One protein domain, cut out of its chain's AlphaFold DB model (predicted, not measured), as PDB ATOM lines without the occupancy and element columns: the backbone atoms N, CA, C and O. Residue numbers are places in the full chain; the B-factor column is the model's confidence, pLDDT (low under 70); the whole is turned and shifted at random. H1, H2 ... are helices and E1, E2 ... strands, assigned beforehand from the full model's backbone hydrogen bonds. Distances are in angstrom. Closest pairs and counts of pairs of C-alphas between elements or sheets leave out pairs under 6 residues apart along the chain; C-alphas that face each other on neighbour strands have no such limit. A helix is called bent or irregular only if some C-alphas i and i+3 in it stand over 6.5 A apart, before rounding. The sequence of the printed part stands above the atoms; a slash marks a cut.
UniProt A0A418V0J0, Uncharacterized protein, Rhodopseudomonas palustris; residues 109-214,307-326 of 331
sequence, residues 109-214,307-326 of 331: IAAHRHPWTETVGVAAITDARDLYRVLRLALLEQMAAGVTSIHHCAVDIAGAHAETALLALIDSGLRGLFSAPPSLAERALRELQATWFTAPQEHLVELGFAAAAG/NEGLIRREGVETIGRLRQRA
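AT A GLANCE: This is residues 109 to 214 and 307 to 326 of the 331 residues of an uncharacterized protein of Rhodopseudomonas palustris (UniProt A0A418V0J0). A parallel sheet of four strands forms one wall, with H2 and H3 over one face and H4 over the sheet's E4 end; the other face has no named helix over it. H5 crosses H2 on the side away from the sheet, and the short H1, which follows E1, packs on both H2 and H5. The printed part has 126 residues with five named helices and four named strands, in the order E1 H1 H2 E2 H3 E3 H4 E4 H5; the sheet's order is E1 E2 E3 E4, and the class is mixed, helices and strands. The whole is compact, with a radius of gyration of the C-alphas of 14.1 A, and rounded, spanning 37 by 29 by 24 A.

IN THESE COORDINATES: Find C-alpha 109 at (32.861, -21.929, 59.683), where E1 begins; it takes in residues 109 to 113 and is 10.4 A long. H1 comes next, residues 115 to 120, 8.9 A. Look then for C-alpha 128 at (19.529, -26.308, 37.336), from which H2, residues 128 to 144, runs 24.0 A. E2, residues 147 to 153, is 15.6 A long, and H3, residues 159 to 172, is 20.5 A. H3 is irregular: C-alphas 160 and 163 are 7.7 A apart. E3, residues 175 to 180, measures 15.9 A, and H4, residues 186 to 197, 15.4 A. H4 is neither bent nor irregular, but only just: C-alphas 194 and 197 are 6.0 A apart. E4, residues 205 to 209, is 13.2 A long. Beyond the cut, H5, residues 308 to 326, runs 27.0 A and ends with C-alpha 326 at (13.971, -9.762, 37.043).

HOW THE PARTS SIT: Start at the sheet, where E1 and E4 are the edge strands. E1 and E2 are parallel at 25 degrees, with N 110 and O 149 within hydrogen-bond range at 2.8 A. E2 and E3 are parallel at 4 degrees; look at N 152 and O 177, 2.8 A. E3 and E4 are parallel at 29 degrees, with N 178 and O 206 at 2.8 A. Three strand-helix-strand units, parallel neighbour strands with helices between, follow along the chain: E1, H1 H2, E2; E2, H3, E3; and E3, H4, E4, each with a right-handed crossover. H2, H3 and H4 on one face of the sheet make two layers, one of helices and one of strands. H3 lies over E3 at a height over the sheet of 9.6 A and runs along the strands, at 1 degree to E3 on the local plane. H4 lies over E3 and E4 at a height over the sheet of 9.7 A. H2 lies over E2, its height over the sheet 10.5 A. H2 is the hub and touches H1, H3 and H5. It touches H3 at a shallow tilt of 34.7 degrees, only just short of steep, the same way; their closest C-alphas, of Arg 136 and Ala 168, are 5.6 A apart. It touches H5 at a steep tilt of 54 degrees, opposite ways, with the closest C-alphas, of Arg 133 and Gly 315, 4.9 A apart. H1 touches H2 closest at the C-alphas of Trp 116 and Leu 135, 5.4 A, and only grazes the sheet with residues 115 to 116. H1 and H5 only just touch, with 3 pairs of C-alphas within 8 A, the closest those of Val 120 and Ile 319, 6.1 A; H5 does so with residues 319 to 323 alone. H3 and H4 are close but not clearly touching, the C-alphas of Glu 163 and Leu 192 being 7.0 A apart. H5 is not on the sheet. In H1, H2, H4 and H5 every O i to N i+4 pair is within hydrogen-bond range; in H3, 8 of 10 are.

THE WHOLE: The two C-alphas farthest apart are those of Gly 214 and Gly 309, 44.3 A. Residues 215 to 306 are cut out, and C-alphas 214 and 307 stand 43.2 A apart across that cut. Of the links that are printed whole, none is long; H1 to H2 and H4 to E4 are short, and the others are tight. The mean pLDDT of the printed part is 87.4, and it is under 70 at residue 122, residues 199 to 201 and residues 209 to 214 of this model.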
ATOM      1  N   ILE A 109      34.026 -21.057  59.780       91.50
ATOM      2  CA  ILE A 109      32.861 -21.929  59.683       91.50
ATOM      3  C   ILE A 109      31.647 -21.049  59.441       91.50
ATOM      4  O   ILE A 109      31.259 -20.240  60.272       91.50
ATOM      5  N   ALA A 110      31.037 -21.198  58.275       89.69
ATOM      6  CA  ALA A 110      29.811 -20.498  57.958       89.69
ATOM      7  C   ALA A 110      28.624 -21.327  58.471       89.69
ATOM      8  O   ALA A 110      28.114 -22.194  57.760       89.69
ATOM      9  N   ALA A 111      28.211 -21.060  59.714       81.94
ATOM     10  CA  ALA A 111      27.236 -21.871  60.449       81.94
ATOM     11  C   ALA A 111      25.832 -21.929  59.830       81.94
ATOM     12  O   ALA A 111      25.079 -22.844  60.138       81.94
ATOM     13  N   HIS A 112      25.458 -20.975  58.970       85.00
ATOM     14  CA  HIS A 112      24.160 -20.989  58.298       85.00
ATOM     15  C   HIS A 112      24.141 -20.067  57.084       85.00
ATOM     16  O   HIS A 112      24.210 -18.851  57.255       85.00
ATOM     17  N   ARG A 113      24.035 -20.618  55.869       85.56
ATOM     18  CA  ARG A 113      24.072 -19.826  54.630       85.56
ATOM     19  C   ARG A 113      23.041 -20.259  53.599       85.56
ATOM     20  O   ARG A 113      22.705 -21.440  53.484       85.56
ATOM     21  N   HIS A 114      22.667 -19.289  52.771       90.50
ATOM     22  CA  HIS A 114      21.868 -19.430  51.556       90.50
ATOM     23  C   HIS A 114      22.680 -18.929  50.352       90.50
ATOM     24  O   HIS A 114      22.405 -17.848  49.823       90.50
ATOM     25  N   PRO A 115      23.721 -19.665  49.909       90.31
ATOM     26  CA  PRO A 115      24.774 -19.093  49.072       90.31
ATOM     27  C   PRO A 115      24.263 -18.501  47.755       90.31
ATOM     28  O   PRO A 115      24.787 -17.486  47.294       90.31
ATOM     29  N   TRP A 116      23.230 -19.096  47.146       86.25
ATOM     30  CA  TRP A 116      22.673 -18.551  45.910       86.25
ATOM     31  C   TRP A 116      21.877 -17.263  46.171       86.25
ATOM     32  O   TRP A 116      22.205 -16.247  45.562       86.25
ATOM     33  N   THR A 117      20.917 -17.260  47.104       84.19
ATOM     34  CA  THR A 117      20.087 -16.084  47.437       84.19
ATOM     35  C   THR A 117      20.929 -14.907  47.913       84.19
ATOM     36  O   THR A 117      20.711 -13.777  47.482       84.19
ATOM     37  N   GLU A 118      21.953 -15.160  48.728       85.38
ATOM     38  CA  GLU A 118      22.910 -14.135  49.165       85.38
ATOM     39  C   GLU A 118      23.678 -13.506  47.989       85.38
ATOM     40  O   GLU A 118      24.044 -12.334  48.037       85.38
ATOM     41  N   THR A 119      23.892 -14.264  46.909       83.44
ATOM     42  CA  THR A 119      24.647 -13.819  45.728       83.44
ATOM     43  C   THR A 119      23.766 -13.091  44.703       83.44
ATOM     44  O   THR A 119      24.148 -12.045  44.165       83.44
ATOM     45  N   VAL A 120      22.578 -13.624  44.389       82.56
ATOM     46  CA  VAL A 120      21.694 -13.055  43.349       82.56
ATOM     47  C   VAL A 120      20.625 -12.104  43.888       82.56
ATOM     48  O   VAL A 120      20.106 -11.300  43.109       82.56
ATOM     49  N   GLY A 121      20.314 -12.148  45.185       80.00
ATOM     50  CA  GLY A 121      19.193 -11.433  45.794       80.00
ATOM     51  C   GLY A 121      17.845 -12.076  45.453       80.00
ATOM     52  O   GLY A 121      17.704 -13.292  45.445       80.00
ATOM     53  N   VAL A 122      16.841 -11.254  45.132       64.50
ATOM     54  CA  VAL A 122      15.451 -11.694  44.867       64.50
ATOM     55  C   VAL A 122      15.219 -12.299  43.471       64.50
ATOM     56  O   VAL A 122      14.083 -12.600  43.108       64.50
ATOM     57  N   ALA A 123      16.263 -12.438  42.649       70.88
ATOM     58  CA  ALA A 123      16.123 -12.971  41.297       70.88
ATOM     59  C   ALA A 123      15.835 -14.479  41.342       70.88
ATOM     60  O   ALA A 123      16.669 -15.258  41.792       70.88
ATOM     61  N   ALA A 124      14.672 -14.898  40.840       75.75
ATOM     62  CA  ALA A 124      14.278 -16.301  40.853       75.75
ATOM     63  C   ALA A 124      15.189 -17.159  39.959       75.75
ATOM     64  O   ALA A 124      15.313 -16.917  38.754       75.75
ATOM     65  N   ILE A 125      15.770 -18.209  40.539       83.00
ATOM     66  CA  ILE A 125      16.443 -19.271  39.795       83.00
ATOM     67  C   ILE A 125      15.461 -20.419  39.599       83.00
ATOM     68  O   ILE A 125      15.006 -21.039  40.555       83.00
ATOM     69  N   THR A 126      15.137 -20.714  38.343       81.06
ATOM     70  CA  THR A 126      14.214 -21.803  37.993       81.06
ATOM     71  C   THR A 126      14.906 -22.990  37.329       81.06
ATOM     72  O   THR A 126      14.315 -24.065  37.245       81.06
ATOM     73  N   ASP A 127      16.151 -22.820  36.883       91.25
ATOM     74  CA  ASP A 127      16.898 -23.799  36.095       91.25
ATOM     75  C   ASP A 127      18.141 -24.325  36.835       91.25
ATOM     76  O   ASP A 127      18.834 -23.580  37.532       91.25
ATOM     77  N   ALA A 128      18.437 -25.616  36.652       94.19
ATOM     78  CA  ALA A 128      19.529 -26.308  37.336       94.19
ATOM     79  C   ALA A 128      20.915 -25.781  36.929       94.19
ATOM     80  O   ALA A 128      21.801 -25.661  37.776       94.19
ATOM     81  N   ARG A 129      21.117 -25.434  35.649       96.00
ATOM     82  CA  ARG A 129      22.403 -24.895  35.176       96.00
ATOM     83  C   ARG A 129      22.692 -23.555  35.839       96.00
ATOM     84  O   ARG A 129      23.816 -23.320  36.280       96.00
ATOM     85  N   ASP A 130      21.678 -22.700  35.909       95.62
ATOM     86  CA  ASP A 130      21.797 -21.381  36.522       95.62
ATOM     87  C   ASP A 130      22.091 -21.494  38.021       95.62
ATOM     88  O   ASP A 130      23.029 -20.862  38.509       95.62
ATOM     89  N   LEU A 131      21.360 -22.365  38.729       96.06
ATOM     90  CA  LEU A 131      21.604 -22.639  40.146       96.06
ATOM     91  C   LEU A 131      23.037 -23.112  40.387       96.06
ATOM     92  O   LEU A 131      23.739 -22.567  41.236       96.06
ATOM     93  N   TYR A 132      23.482 -24.108  39.620       97.69
ATOM     94  CA  TYR A 132      24.805 -24.698  39.773       97.69
ATOM     95  C   TYR A 132      25.919 -23.661  39.587       97.69
ATOM     96  O   TYR A 132      26.835 -23.591  40.402       97.69
ATOM     97  N   ARG A 133      25.839 -22.814  38.552       97.56
ATOM     98  CA  ARG A 133      26.853 -21.780  38.279       97.56
ATOM     99  C   ARG A 133      26.901 -20.700  39.353       97.56
ATOM    100  O   ARG A 133      27.991 -20.303  39.761       97.56
ATOM    101  N   VAL A 134      25.738 -20.252  39.830       97.00
ATOM    102  CA  VAL A 134      25.659 -19.274  40.925       97.00
ATOM    103  C   VAL A 134      26.242 -19.862  42.207       97.00
ATOM    104  O   VAL A 134      27.070 -19.215  42.841       97.00
ATOM    105  N   LEU A 135      25.879 -21.099  42.562       97.31
ATOM    106  CA  LEU A 135      26.417 -21.768  43.747       97.31
ATOM    107  C   LEU A 135      27.928 -22.001  43.646       97.31
ATOM    108  O   LEU A 135      28.639 -21.736  44.609       97.31
ATOM    109  N   ARG A 136      28.440 -22.445  42.490       97.62
ATOM    110  CA  ARG A 136      29.887 -22.629  42.282       97.62
ATOM    111  C   ARG A 136      30.657 -21.327  42.496       97.62
ATOM    112  O   ARG A 136      31.700 -21.365  43.139       97.62
ATOM    113  N   LEU A 137      30.145 -20.195  42.007       97.81
ATOM    114  CA  LEU A 137      30.742 -18.883  42.268       97.81
ATOM    115  C   LEU A 137      30.644 -18.502  43.751       97.81
ATOM    116  O   LEU A 137      31.656 -18.167  44.355       97.81
ATOM    117  N   ALA A 138      29.457 -18.595  44.351       97.06
ATOM    118  CA  ALA A 138      29.242 -18.220  45.747       97.06
ATOM    119  C   ALA A 138      30.178 -18.986  46.697       97.06
ATOM    120  O   ALA A 138      30.837 -18.393  47.547       97.06
ATOM    121  N   LEU A 139      30.280 -20.305  46.520       97.44
ATOM    122  CA  LEU A 139      31.114 -21.176  47.345       97.44
ATOM    123  C   LEU A 139      32.614 -20.948  47.106       97.44
ATOM    124  O   LEU A 139      33.395 -21.015  48.053       97.44
ATOM    125  N   LEU A 140      33.017 -20.628  45.871       96.75
ATOM    126  CA  LEU A 140      34.392 -20.232  45.555       96.75
ATOM    127  C   LEU A 140      34.791 -18.961  46.319       96.75
ATOM    128  O   LEU A 140      35.875 -18.921  46.893       96.75
ATOM    129  N   GLU A 141      33.917 -17.952  46.368       95.38
ATOM    130  CA  GLU A 141      34.183 -16.705  47.103       95.38
ATOM    131  C   GLU A 141      34.242 -16.931  48.615       95.38
ATOM    132  O   GLU A 141      35.103 -16.369  49.289       95.38
ATOM    133  N   GLN A 142      33.376 -17.797  49.154       94.94
ATOM    134  CA  GLN A 142      33.451 -18.193  50.562       94.94
ATOM    135  C   GLN A 142      34.794 -18.860  50.881       94.94
ATOM    136  O   GLN A 142      35.471 -18.461  51.828       94.94
ATOM    137  N   MET A 143      35.225 -19.819  50.058       95.75
ATOM    138  CA  MET A 143      36.525 -20.473  50.217       95.75
ATOM    139  C   MET A 143      37.683 -19.476  50.097       95.75
ATOM    140  O   MET A 143      38.617 -19.517  50.892       95.75
ATOM    141  N   ALA A 144      37.618 -18.542  49.144       95.12
ATOM    142  CA  ALA A 144      38.625 -17.495  48.971       95.12
ATOM    143  C   ALA A 144      38.748 -16.582  50.201       95.12
ATOM    144  O   ALA A 144      39.849 -16.115  50.505       95.12
ATOM    145  N   ALA A 145      37.632 -16.366  50.903       94.31
ATOM    146  CA  ALA A 145      37.537 -15.598  52.138       94.31
ATOM    147  C   ALA A 145      37.932 -16.382  53.403       94.31
ATOM    148  O   ALA A 145      37.830 -15.850  54.504       94.31
ATOM    149  N   GLY A 146      38.399 -17.627  53.270       96.06
ATOM    150  CA  GLY A 146      38.873 -18.432  54.397       96.06
ATOM    151  C   GLY A 146      37.815 -19.322  55.047       96.06
ATOM    152  O   GLY A 146      38.101 -19.958  56.064       96.06
ATOM    153  N   VAL A 147      36.613 -19.416  54.467       96.44
ATOM    154  CA  VAL A 147      35.632 -20.427  54.876       96.44
ATOM    155  C   VAL A 147      36.132 -21.802  54.457       96.44
ATOM    156  O   VAL A 147      36.454 -22.036  53.295       96.44
ATOM    157  N   THR A 148      36.188 -22.720  55.415       97.38
ATOM    158  CA  THR A 148      36.584 -24.123  55.197       97.38
ATOM    159  C   THR A 148      35.403 -25.074  55.355       97.38
ATOM    160  O   THR A 148      35.356 -26.115  54.698       97.38
ATOM    161  N   SER A 149      34.425 -24.671  56.172       94.50
ATOM    162  CA  SER A 149      33.206 -25.419  56.458       94.50
ATOM    163  C   SER A 149      31.967 -24.545  56.287       94.50
ATOM    164  O   SER A 149      31.956 -23.393  56.717       94.50
ATOM    165  N   ILE A 150      30.908 -25.084  55.681       92.38
ATOM    166  CA  ILE A 150      29.651 -24.354  55.467       92.38
ATOM    167  C   ILE A 150      28.421 -25.220  55.738       92.38
ATOM    168  O   ILE A 150      28.292 -26.333  55.230       92.38
ATOM    169  N   HIS A 151      27.464 -24.673  56.481       89.50
ATOM    170  CA  HIS A 151      26.090 -25.152  56.452       89.50
ATOM    171  C   HIS A 151      25.355 -24.510  55.277       89.50
ATOM    172  O   HIS A 151      25.057 -23.314  55.282       89.50
ATOM    173  N   HIS A 152      25.060 -25.310  54.257       91.06
ATOM    174  CA  HIS A 152      24.211 -24.908  53.145       91.06
ATOM    175  C   HIS A 152      22.761 -25.268  53.475       91.06
ATOM    176  O   HIS A 152      22.335 -26.419  53.335       91.06
ATOM    177  N   CYS A 153      21.990 -24.265  53.888       87.50
ATOM    178  CA  CYS A 153      20.562 -24.405  54.115       87.50
ATOM    179  C   CYS A 153      19.811 -24.260  52.785       87.50
ATOM    180  O   CYS A 153      19.539 -23.150  52.333       87.50
ATOM    181  N   ALA A 154      19.447 -25.376  52.153       88.94
ATOM    182  CA  ALA A 154      18.771 -25.363  50.856       88.94
ATOM    183  C   ALA A 154      17.252 -25.137  50.964       88.94
ATOM    184  O   ALA A 154      16.515 -25.528  50.068       88.94
ATOM    185  N   VAL A 155      16.753 -24.531  52.050       83.69
ATOM    186  CA  VAL A 155      15.307 -24.315  52.276       83.69
ATOM    187  C   VAL A 155      14.646 -23.489  51.166       83.69
ATOM    188  O   VAL A 155      13.462 -23.652  50.886       83.69
ATOM    189  N   ASP A 156      15.426 -22.620  50.528       84.06
ATOM    190  CA  ASP A 156      15.030 -21.718  49.452       84.06
ATOM    191  C   ASP A 156      15.221 -22.331  48.052       84.06
ATOM    192  O   ASP A 156      14.907 -21.697  47.045       84.06
ATOM    193  N   ILE A 157      15.694 -23.577  47.970       88.88
ATOM    194  CA  ILE A 157      15.892 -24.308  46.719       88.88
ATOM    195  C   ILE A 157      14.672 -25.193  46.452       88.88
ATOM    196  O   ILE A 157      14.179 -25.913  47.319       88.88
ATOM    197  N   ALA A 158      14.175 -25.180  45.215       90.25
ATOM    198  CA  ALA A 158      13.131 -26.116  44.810       90.25
ATOM    199  C   ALA A 158      13.649 -27.562  44.908       90.25
ATOM    200  O   ALA A 158      14.737 -27.857  44.417       90.25
ATOM    201  N   GLY A 159      12.856 -28.484  45.462       90.31
ATOM    202  CA  GLY A 159      13.257 -29.882  45.663       90.31
ATOM    203  C   GLY A 159      13.804 -30.572  44.410       90.31
ATOM    204  O   GLY A 159      14.762 -31.336  44.496       90.31
ATOM    205  N   ALA A 160      13.289 -30.226  43.226       91.50
ATOM    206  CA  ALA A 160      13.792 -30.725  41.942       91.50
ATOM    207  C   ALA A 160      15.280 -30.406  41.675       91.50
ATOM    208  O   ALA A 160      15.911 -31.075  40.861       91.50
ATOM    209  N   HIS A 161      15.844 -29.414  42.368       94.19
ATOM    210  CA  HIS A 161      17.227 -28.956  42.233       94.19
ATOM    211  C   HIS A 161      18.104 -29.287  43.451       94.19
ATOM    212  O   HIS A 161      19.246 -28.833  43.518       94.19
ATOM    213  N   ALA A 162      17.612 -30.087  44.405       93.44
ATOM    214  CA  ALA A 162      18.357 -30.437  45.619       93.44
ATOM    215  C   ALA A 162      19.703 -31.114  45.307       93.44
ATOM    216  O   ALA A 162      20.737 -30.721  45.840       93.44
ATOM    217  N   GLU A 163      19.711 -32.085  44.389       95.00
ATOM    218  CA  GLU A 163      20.949 -32.762  43.984       95.00
ATOM    219  C   GLU A 163      21.911 -31.809  43.258       95.00
ATOM    220  O   GLU A 163      23.115 -31.862  43.478       95.00
ATOM    221  N   THR A 164      21.397 -30.883  42.444       96.44
ATOM    222  CA  THR A 164      22.211 -29.845  41.791       96.44
ATOM    223  C   THR A 164      22.928 -28.968  42.817       96.44
ATOM    224  O   THR A 164      24.107 -28.649  42.649       96.44
ATOM    225  N   ALA A 165      22.231 -28.595  43.891       95.88
ATOM    226  CA  ALA A 165      22.790 -27.797  44.974       95.88
ATOM    227  C   ALA A 165      23.843 -28.566  45.786       95.88
ATOM    228  O   ALA A 165      24.908 -28.022  46.085       95.88
ATOM    229  N   LEU A 166      23.573 -29.842  46.077       95.31
ATOM    230  CA  LEU A 166      24.524 -30.753  46.707       95.31
ATOM    231  C   LEU A 166      25.790 -30.922  45.854       95.31
ATOM    232  O   LEU A 166      26.896 -30.792  46.368       95.31
ATOM    233  N   LEU A 167      25.638 -31.149  44.547       95.56
ATOM    234  CA  LEU A 167      26.757 -31.287  43.613       95.56
ATOM    235  C   LEU A 167      27.634 -30.035  43.593       95.56
ATOM    236  O   LEU A 167      28.854 -30.153  43.631       95.56
ATOM    237  N   ALA A 168      27.041 -28.837  43.581       96.94
ATOM    238  CA  ALA A 168      27.813 -27.599  43.650       96.94
ATOM    239  C   ALA A 168      28.622 -27.489  44.957       96.94
ATOM    240  O   ALA A 168      29.767 -27.035  44.923       96.94
ATOM    241  N   LEU A 169      28.060 -27.943  46.087       96.50
ATOM    242  CA  LEU A 169      28.761 -27.992  47.371       96.50
ATOM    243  C   LEU A 169      29.904 -29.015  47.365       96.50
ATOM    244  O   LEU A 169      31.029 -28.643  47.692       96.50
ATOM    245  N   ILE A 170      29.654 -30.249  46.918       94.62
ATOM    246  CA  ILE A 170      30.687 -31.286  46.750       94.62
ATOM    247  C   ILE A 170      31.827 -30.746  45.885       94.62
ATOM    248  O   ILE A 170      33.000 -30.851  46.233       94.62
ATOM    249  N   ASP A 171      31.484 -30.094  44.780       94.94
ATOM    250  CA  ASP A 171      32.449 -29.597  43.812       94.94
ATOM    251  C   ASP A 171      33.261 -28.405  44.295       94.94
ATOM    252  O   ASP A 171      34.401 -28.248  43.860       94.94
ATOM    253  N   SER A 172      32.727 -27.602  45.216       95.44
ATOM    254  CA  SER A 172      33.526 -26.579  45.893       95.44
ATOM    255  C   SER A 172      34.693 -27.200  46.667       95.44
ATOM    256  O   SER A 172      35.762 -26.603  46.764       95.44
ATOM    257  N   GLY A 173      34.518 -28.431  47.165       93.38
ATOM    258  CA  GLY A 173      35.454 -29.117  48.050       93.38
ATOM    259  C   GLY A 173      35.606 -28.456  49.421       93.38
ATOM    260  O   GLY A 173      36.583 -28.735  50.110       93.38
ATOM    261  N   LEU A 174      34.654 -27.595  49.798       95.56
ATOM    262  CA  LEU A 174      34.419 -27.218  51.186       95.56
ATOM    263  C   LEU A 174      33.934 -28.442  51.968       95.56
ATOM    264  O   LEU A 174      33.221 -29.297  51.428       95.56
ATOM    265  N   ARG A 175      34.257 -28.494  53.259       94.00
ATOM    266  CA  ARG A 175      33.503 -29.334  54.190       94.00
ATOM    267  C   ARG A 175      32.113 -28.728  54.357       94.00
ATOM    268  O   ARG A 175      31.957 -27.506  54.327       94.00
ATOM    269  N   GLY A 176      31.078 -29.545  54.512       87.00
ATOM    270  CA  GLY A 176      29.757 -28.954  54.671       87.00
ATOM    271  C   GLY A 176      28.681 -29.837  55.257       87.00
ATOM    272  O   GLY A 176      28.728 -31.058  55.179       87.00
ATOM    273  N   LEU A 177      27.676 -29.162  55.800       87.56
ATOM    274  CA  LEU A 177      26.387 -29.736  56.140       87.56
ATOM    275  C   LEU A 177      25.383 -29.255  55.090       87.56
ATOM    276  O   LEU A 177      25.167 -28.052  54.945       87.56
ATOM    277  N   PHE A 178      24.780 -30.170  54.338       90.12
ATOM    278  CA  PHE A 178      23.750 -29.846  53.354       90.12
ATOM    279  C   PHE A 178      22.371 -30.164  53.926       90.12
ATOM    280  O   PHE A 178      22.014 -31.332  54.055       90.12
ATOM    281  N   SER A 179      21.573 -29.144  54.247       86.00
ATOM    282  CA  SER A 179      20.181 -29.361  54.654       86.00
ATOM    283  C   SER A 179      19.279 -29.401  53.434       86.00
ATOM    284  O   SER A 179      19.109 -28.381  52.768       86.00
ATOM    285  N   ALA A 180      18.681 -30.562  53.165       83.81
ATOM    286  CA  ALA A 180      17.782 -30.735  52.029       83.81
ATOM    287  C   ALA A 180      16.544 -29.813  52.117       83.81
ATOM    288  O   ALA A 180      16.048 -29.551  53.218       83.81
ATOM    289  N   PRO A 181      16.014 -29.340  50.971       87.31
ATOM    290  CA  PRO A 181      14.821 -28.502  50.956       87.31
ATOM    291  C   PRO A 181      13.593 -29.246  51.491       87.31
ATOM    292  O   PRO A 181      13.390 -30.409  51.139       87.31
ATOM    293  N   PRO A 182      12.686 -28.568  52.218       80.25
ATOM    294  CA  PRO A 182      11.440 -29.174  52.693       80.25
ATOM    295  C   PRO A 182      10.486 -29.540  51.545       80.25
ATOM    296  O   PRO A 182       9.593 -30.362  51.715       80.25
ATOM    297  N   SER A 183      10.670 -28.942  50.360       85.75
ATOM    298  CA  SER A 183       9.908 -29.269  49.148       85.75
ATOM    299  C   SER A 183      10.397 -30.538  48.432       85.75
ATOM    300  O   SER A 183       9.796 -30.946  47.436       85.75
ATOM    301  N   LEU A 184      11.482 -31.169  48.899       86.88
ATOM    302  CA  LEU A 184      11.973 -32.432  48.354       86.88
ATOM    303  C   LEU A 184      11.060 -33.584  48.781       86.88
ATOM    304  O   LEU A 184      10.861 -33.827  49.967       86.88
ATOM    305  N   ALA A 185      10.544 -34.332  47.806       88.44
ATOM    306  CA  ALA A 185       9.753 -35.524  48.089       88.44
ATOM    307  C   ALA A 185      10.586 -36.565  48.857       88.44
ATOM    308  O   ALA A 185      11.743 -36.807  48.515       88.44
ATOM    309  N   GLU A 186       9.977 -37.247  49.825       85.25
ATOM    310  CA  GLU A 186      10.653 -38.236  50.677       85.25
ATOM    311  C   GLU A 186      11.408 -39.303  49.870       85.25
ATOM    312  O   GLU A 186      12.572 -39.594  50.143       85.25
ATOM    313  N   ARG A 187      10.782 -39.843  48.815       87.56
ATOM    314  CA  ARG A 187      11.434 -40.808  47.918       87.56
ATOM    315  C   ARG A 187      12.741 -40.254  47.340       87.56
ATOM    316  O   ARG A 187      13.741 -40.961  47.319       87.56
ATOM    317  N   ALA A 188      12.739 -38.994  46.910       89.69
ATOM    318  CA  ALA A 188      13.920 -38.346  46.351       89.69
ATOM    319  C   ALA A 188      14.979 -38.048  47.430       89.69
ATOM    320  O   ALA A 188      16.169 -38.157  47.154       89.69
ATOM    321  N   LEU A 189      14.572 -37.739  48.667       86.69
ATOM    322  CA  LEU A 189      15.493 -37.610  49.803       86.69
ATOM    323  C   LEU A 189      16.200 -38.937  50.112       86.69
ATOM    324  O   LEU A 189      17.414 -38.951  50.298       86.69
ATOM    325  N   ARG A 190      15.469 -40.059  50.110       85.06
ATOM    326  CA  ARG A 190      16.044 -41.405  50.279       85.06
ATOM    327  C   ARG A 190      16.997 -41.773  49.153       85.06
ATOM    328  O   ARG A 190      18.064 -42.317  49.409       85.06
ATOM    329  N   GLU A 191      16.635 -41.461  47.912       88.38
ATOM    330  CA  GLU A 191      17.510 -41.667  46.755       88.38
ATOM    331  C   GLU A 191      18.794 -40.835  46.869       88.38
ATOM    332  O   GLU A 191      19.881 -41.348  46.594       88.38
ATOM    333  N   LEU A 192      18.688 -39.582  47.323       89.50
ATOM    334  CA  LEU A 192      19.823 -38.693  47.558       89.50
ATOM    335  C   LEU A 192      20.717 -39.217  48.695       89.50
ATOM    336  O   LEU A 192      21.927 -39.323  48.500       89.50
ATOM    337  N   GLN A 193      20.135 -39.632  49.826       86.56
ATOM    338  CA  GLN A 193      20.855 -40.273  50.933       86.56
ATOM    339  C   GLN A 193      21.600 -41.527  50.458       86.56
ATOM    340  O   GLN A 193      22.812 -41.630  50.636       86.56
ATOM    341  N   ALA A 194      20.893 -42.452  49.804       86.12
ATOM    342  CA  ALA A 194      21.457 -43.713  49.337       86.12
ATOM    343  C   ALA A 194      22.600 -43.496  48.337       86.12
ATOM    344  O   ALA A 194      23.624 -44.171  48.421       86.12
ATOM    345  N   THR A 195      22.435 -42.542  47.416       87.62
ATOM    346  CA  THR A 195      23.407 -42.269  46.352       87.62
ATOM    347  C   THR A 195      24.669 -41.595  46.880       87.62
ATOM    348  O   THR A 195      25.762 -41.980  46.475       87.62
ATOM    349  N   TRP A 196      24.535 -40.597  47.755       87.62
ATOM    350  CA  TRP A 196      25.636 -39.687  48.094       87.62
ATOM    351  C   TRP A 196      26.225 -39.916  49.489       87.62
ATOM    352  O   TRP A 196      27.413 -39.694  49.685       87.62
ATOM    353  N   PHE A 197      25.437 -40.410  50.443       84.69
ATOM    354  CA  PHE A 197      25.824 -40.421  51.859       84.69
ATOM    355  C   PHE A 197      26.055 -41.823  52.432       84.69
ATOM    356  O   PHE A 197      26.426 -41.954  53.597       84.69
ATOM    357  N   THR A 198      25.900 -42.871  51.617       79.62
ATOM    358  CA  THR A 198      26.294 -44.238  51.983       79.62
ATOM    359  C   THR A 198      27.810 -44.404  51.849       79.62
ATOM    360  O   THR A 198      28.399 -43.979  50.855       79.62
ATOM    361  N   ALA A 199      28.445 -45.037  52.835       65.25
ATOM    362  CA  ALA A 199      29.889 -45.255  52.832       65.25
ATOM    363  C   ALA A 199      30.347 -46.202  51.694       65.25
ATOM    364  O   ALA A 199      29.654 -47.183  51.407       65.25
ATOM    365  N   PRO A 200      31.530 -45.965  51.087       62.12
ATOM    366  CA  PRO A 200      32.424 -44.828  51.309       62.12
ATOM    367  C   PRO A 200      31.932 -43.537  50.647       62.12
ATOM    368  O   PRO A 200      31.495 -43.532  49.487       62.12
ATOM    369  N   GLN A 201      32.076 -42.432  51.381       67.62
ATOM    370  CA  GLN A 201      31.901 -41.083  50.853       67.62
ATOM    371  C   GLN A 201      33.220 -40.598  50.224       67.62
ATOM    372  O   GLN A 201      34.301 -40.795  50.774       67.62
ATOM    373  N   GLU A 202      33.132 -39.956  49.058       74.62
ATOM    374  CA  GLU A 202      34.282 -39.399  48.317       74.62
ATOM    375  C   GLU A 202      34.430 -37.880  48.542       74.62
ATOM    376  O   GLU A 202      35.254 -37.221  47.908       74.62
ATOM    377  N   HIS A 203      33.604 -37.310  49.421       86.81
ATOM    378  CA  HIS A 203      33.449 -35.877  49.653       86.81
ATOM    379  C   HIS A 203      33.318 -35.556  51.143       86.81
ATOM    380  O   HIS A 203      33.064 -36.434  51.958       86.81
ATOM    381  N   LEU A 204      33.436 -34.273  51.489       89.56
ATOM    382  CA  LEU A 204      33.414 -33.772  52.872       89.56
ATOM    383  C   LEU A 204      32.041 -33.226  53.300       89.56
ATOM    384  O   LEU A 204      31.954 -32.396  54.207       89.56
ATOM    385  N   VAL A 205      30.987 -33.630  52.594       90.06
ATOM    386  CA  VAL A 205      29.621 -33.148  52.801       90.06
ATOM    387  C   VAL A 205      28.793 -34.200  53.519       90.06
ATOM    388  O   VAL A 205      28.771 -35.350  53.086       90.06
ATOM    389  N   GLU A 206      28.059 -33.773  54.542       85.31
ATOM    390  CA  GLU A 206      27.070 -34.573  55.265       85.31
ATOM    391  C   GLU A 206      25.644 -34.093  54.970       85.31
ATOM    392  O   GLU A 206      25.410 -32.920  54.655       85.31
ATOM    393  N   LEU A 207      24.679 -35.011  55.062       82.56
ATOM    394  CA  LEU A 207      23.267 -34.719  54.830       82.56
ATOM    395  C   LEU A 207      22.587 -34.349  56.142       82.56
ATOM    396  O   LEU A 207      22.543 -35.149  57.072       82.56
ATOM    397  N   GLY A 208      21.988 -33.165  56.178       72.31
ATOM    398  CA  GLY A 208      21.071 -32.748  57.225       72.31
ATOM    399  C   GLY A 208      19.649 -32.550  56.720       72.31
ATOM    400  O   GLY A 208      19.368 -32.579  55.518       72.31
ATOM    401  N   PHE A 209      18.739 -32.295  57.656       59.03
ATOM    402  CA  PHE A 209      17.331 -32.068  57.354       59.03
ATOM    403  C   PHE A 209      16.852 -30.723  57.905       59.03
ATOM    404  O   PHE A 209      17.150 -30.358  59.039       59.03
ATOM    405  N   ALA A 210      16.096 -29.979  57.096       52.03
ATOM    406  CA  ALA A 210      15.387 -28.788  57.543       52.03
ATOM    407  C   ALA A 210      13.988 -29.196  58.031       52.03
ATOM    408  O   ALA A 210      13.037 -29.233  57.251       52.03
ATOM    409  N   ALA A 211      13.850 -29.523  59.317       43.97
ATOM    410  CA  ALA A 211      12.531 -29.754  59.896       43.97
ATOM    411  C   ALA A 211      11.799 -28.420  60.102       43.97
ATOM    412  O   ALA A 211      12.312 -27.503  60.749       43.97
ATOM    413  N   ALA A 212      10.567 -28.320  59.595       39.44
ATOM    414  CA  ALA A 212       9.612 -27.359  60.135       39.44
ATOM    415  C   ALA A 212       9.343 -27.730  61.604       39.44
ATOM    416  O   ALA A 212       9.309 -28.914  61.945       39.44
ATOM    417  N   ALA A 213       9.183 -26.727  62.470       35.69
ATOM    418  CA  ALA A 213       8.982 -26.900  63.909       35.69
ATOM    419  C   ALA A 213       8.055 -28.080  64.246       35.69
ATOM    420  O   ALA A 213       6.871 -28.052  63.925       35.69
ATOM    421  N   GLY A 214       8.613 -29.110  64.891       37.06
ATOM    422  CA  GLY A 214       7.860 -30.245  65.432       37.06
ATOM    423  C   GLY A 214       7.658 -31.451  64.509       37.06
ATOM    424  O   GLY A 214       7.121 -32.450  64.976       37.06
ATOM    425  N   ASN A 307      40.416 -23.712  37.346       95.56
ATOM    426  CA  ASN A 307      39.230 -23.247  36.640       95.56
ATOM    427  C   ASN A 307      38.609 -21.999  37.277       95.56
ATOM    428  O   ASN A 307      37.514 -21.610  36.864       95.56
ATOM    429  N   GLU A 308      39.282 -21.350  38.235       95.75
ATOM    430  CA  GLU A 308      38.790 -20.150  38.925       95.75
ATOM    431  C   GLU A 308      38.193 -19.124  37.946       95.75
ATOM    432  O   GLU A 308      37.034 -18.723  38.080       95.75
ATOM    433  N   GLY A 309      38.951 -18.737  36.916       97.38
ATOM    434  CA  GLY A 309      38.512 -17.732  35.945       97.38
ATOM    435  C   GLY A 309      37.259 -18.140  35.160       97.38
ATOM    436  O   GLY A 309      36.448 -17.289  34.795       97.38
ATOM    437  N   LEU A 310      37.064 -19.440  34.923       97.44
ATOM    438  CA  LEU A 310      35.882 -19.962  34.242       97.44
ATOM    439  C   LEU A 310      34.664 -19.982  35.168       97.44
ATOM    440  O   LEU A 310      33.596 -19.537  34.755       97.44
ATOM    441  N   ILE A 311      34.840 -20.418  36.421       97.94
ATOM    442  CA  ILE A 311      33.792 -20.397  37.452       97.94
ATOM    443  C   ILE A 311      33.291 -18.964  37.660       97.94
ATOM    444  O   ILE A 311      32.085 -18.715  37.613       97.94
ATOM    445  N   ARG A 312      34.219 -18.009  37.826       97.88
ATOM    446  CA  ARG A 312      33.907 -16.581  37.981       97.88
ATOM    447  C   ARG A 312      33.126 -16.045  36.791       97.88
ATOM    448  O   ARG A 312      32.072 -15.439  36.978       97.88
ATOM    449  N   ARG A 313      33.601 -16.307  35.571       98.25
ATOM    450  CA  ARG A 313      32.937 -15.843  34.349       98.25
ATOM    451  C   ARG A 313      31.520 -16.403  34.216       98.25
ATOM    452  O   ARG A 313      30.580 -15.627  34.079       98.25
ATOM    453  N   GLU A 314      31.356 -17.723  34.300       97.62
ATOM    454  CA  GLU A 314      30.046 -18.367  34.149       97.62
ATOM    455  C   GLU A 314      29.047 -17.913  35.221       97.62
ATOM    456  O   GLU A 314      27.872 -17.693  34.915       97.62
ATOM    457  N   GLY A 315      29.498 -17.761  36.470       96.81
ATOM    458  CA  GLY A 315      28.671 -17.269  37.567       96.81
ATOM    459  C   GLY A 315      28.229 -15.821  37.350       96.81
ATOM    460  O   GLY A 315      27.033 -15.539  37.391       96.81
ATOM    461  N   VAL A 316      29.161 -14.911  37.046       96.50
ATOM    462  CA  VAL A 316      28.860 -13.485  36.823       96.50
ATOM    463  C   VAL A 316      27.928 -13.281  35.626       96.50
ATOM    464  O   VAL A 316      26.951 -12.540  35.734       96.50
ATOM    465  N   GLU A 317      28.167 -13.972  34.508       96.12
ATOM    466  CA  GLU A 317      27.284 -13.932  33.331       96.12
ATOM    467  C   GLU A 317      25.868 -14.420  33.671       96.12
ATOM    468  O   GLU A 317      24.872 -13.800  33.281       96.12
ATOM    469  N   THR A 318      25.766 -15.505  34.445       95.69
ATOM    470  CA  THR A 318      24.486 -16.065  34.903       95.69
ATOM    471  C   THR A 318      23.738 -15.071  35.793       95.69
ATOM    472  O   THR A 318      22.566 -14.793  35.542       95.69
ATOM    473  N   ILE A 319      24.414 -14.476  36.782       93.88
ATOM    474  CA  ILE A 319      23.839 -13.453  37.671       93.88
ATOM    475  C   ILE A 319      23.350 -12.250  36.856       93.88
ATOM    476  O   ILE A 319      22.230 -11.781  37.064       93.88
ATOM    477  N   GLY A 320      24.157 -11.769  35.904       92.81
ATOM    478  CA  GLY A 320      23.797 -10.659  35.022       92.81
ATOM    479  C   GLY A 320      22.514 -10.938  34.235       92.81
ATOM    480  O   GLY A 320      21.582 -10.134  34.268       92.81
ATOM    481  N   ARG A 321      22.419 -12.117  33.606       92.00
ATOM    482  CA  ARG A 321      21.220 -12.547  32.869       92.00
ATOM    483  C   ARG A 321      19.993 -12.693  33.776       92.00
ATOM    484  O   ARG A 321      18.899 -12.297  33.381       92.00
ATOM    485  N   LEU A 322      20.146 -13.249  34.980       91.12
ATOM    486  CA  LEU A 322      19.043 -13.401  35.938       91.12
ATOM    487  C   LEU A 322      18.506 -12.044  36.411       91.12
ATOM    488  O   LEU A 322      17.295 -11.835  36.415       91.12
ATOM    489  N   ARG A 323      19.394 -11.098  36.737       88.75
ATOM    490  CA  ARG A 323      19.005  -9.738  37.145       88.75
ATOM    491  C   ARG A 323      18.303  -8.976  36.023       88.75
ATOM    492  O   ARG A 323      17.314  -8.305  36.288       88.75
ATOM    493  N   GLN A 324      18.749  -9.129  34.773       87.31
ATOM    494  CA  GLN A 324      18.069  -8.539  33.611       87.31
ATOM    495  C   GLN A 324      16.645  -9.079  33.428       87.31
ATOM    496  O   GLN A 324      15.740  -8.310  33.130       87.31
ATOM    497  N   ARG A 325      16.423 -10.384  33.645       84.94
ATOM    498  CA  ARG A 325      15.080 -10.991  33.579       84.94
ATOM    499  C   ARG A 325      14.155 -10.539  34.710       84.94
ATOM    500  O   ARG A 325      12.944 -10.557  34.529       84.94
ATOM    501  N   ALA A 326      14.718 -10.206  35.869       79.75
ATOM    502  CA  ALA A 326      13.971  -9.762  37.043       79.75
ATOM    503  C   ALA A 326      13.663  -8.254  37.034       79.75
ATOM    504  O   ALA A 326      12.830  -7.803  37.820       79.75
TER     505      ALA A 326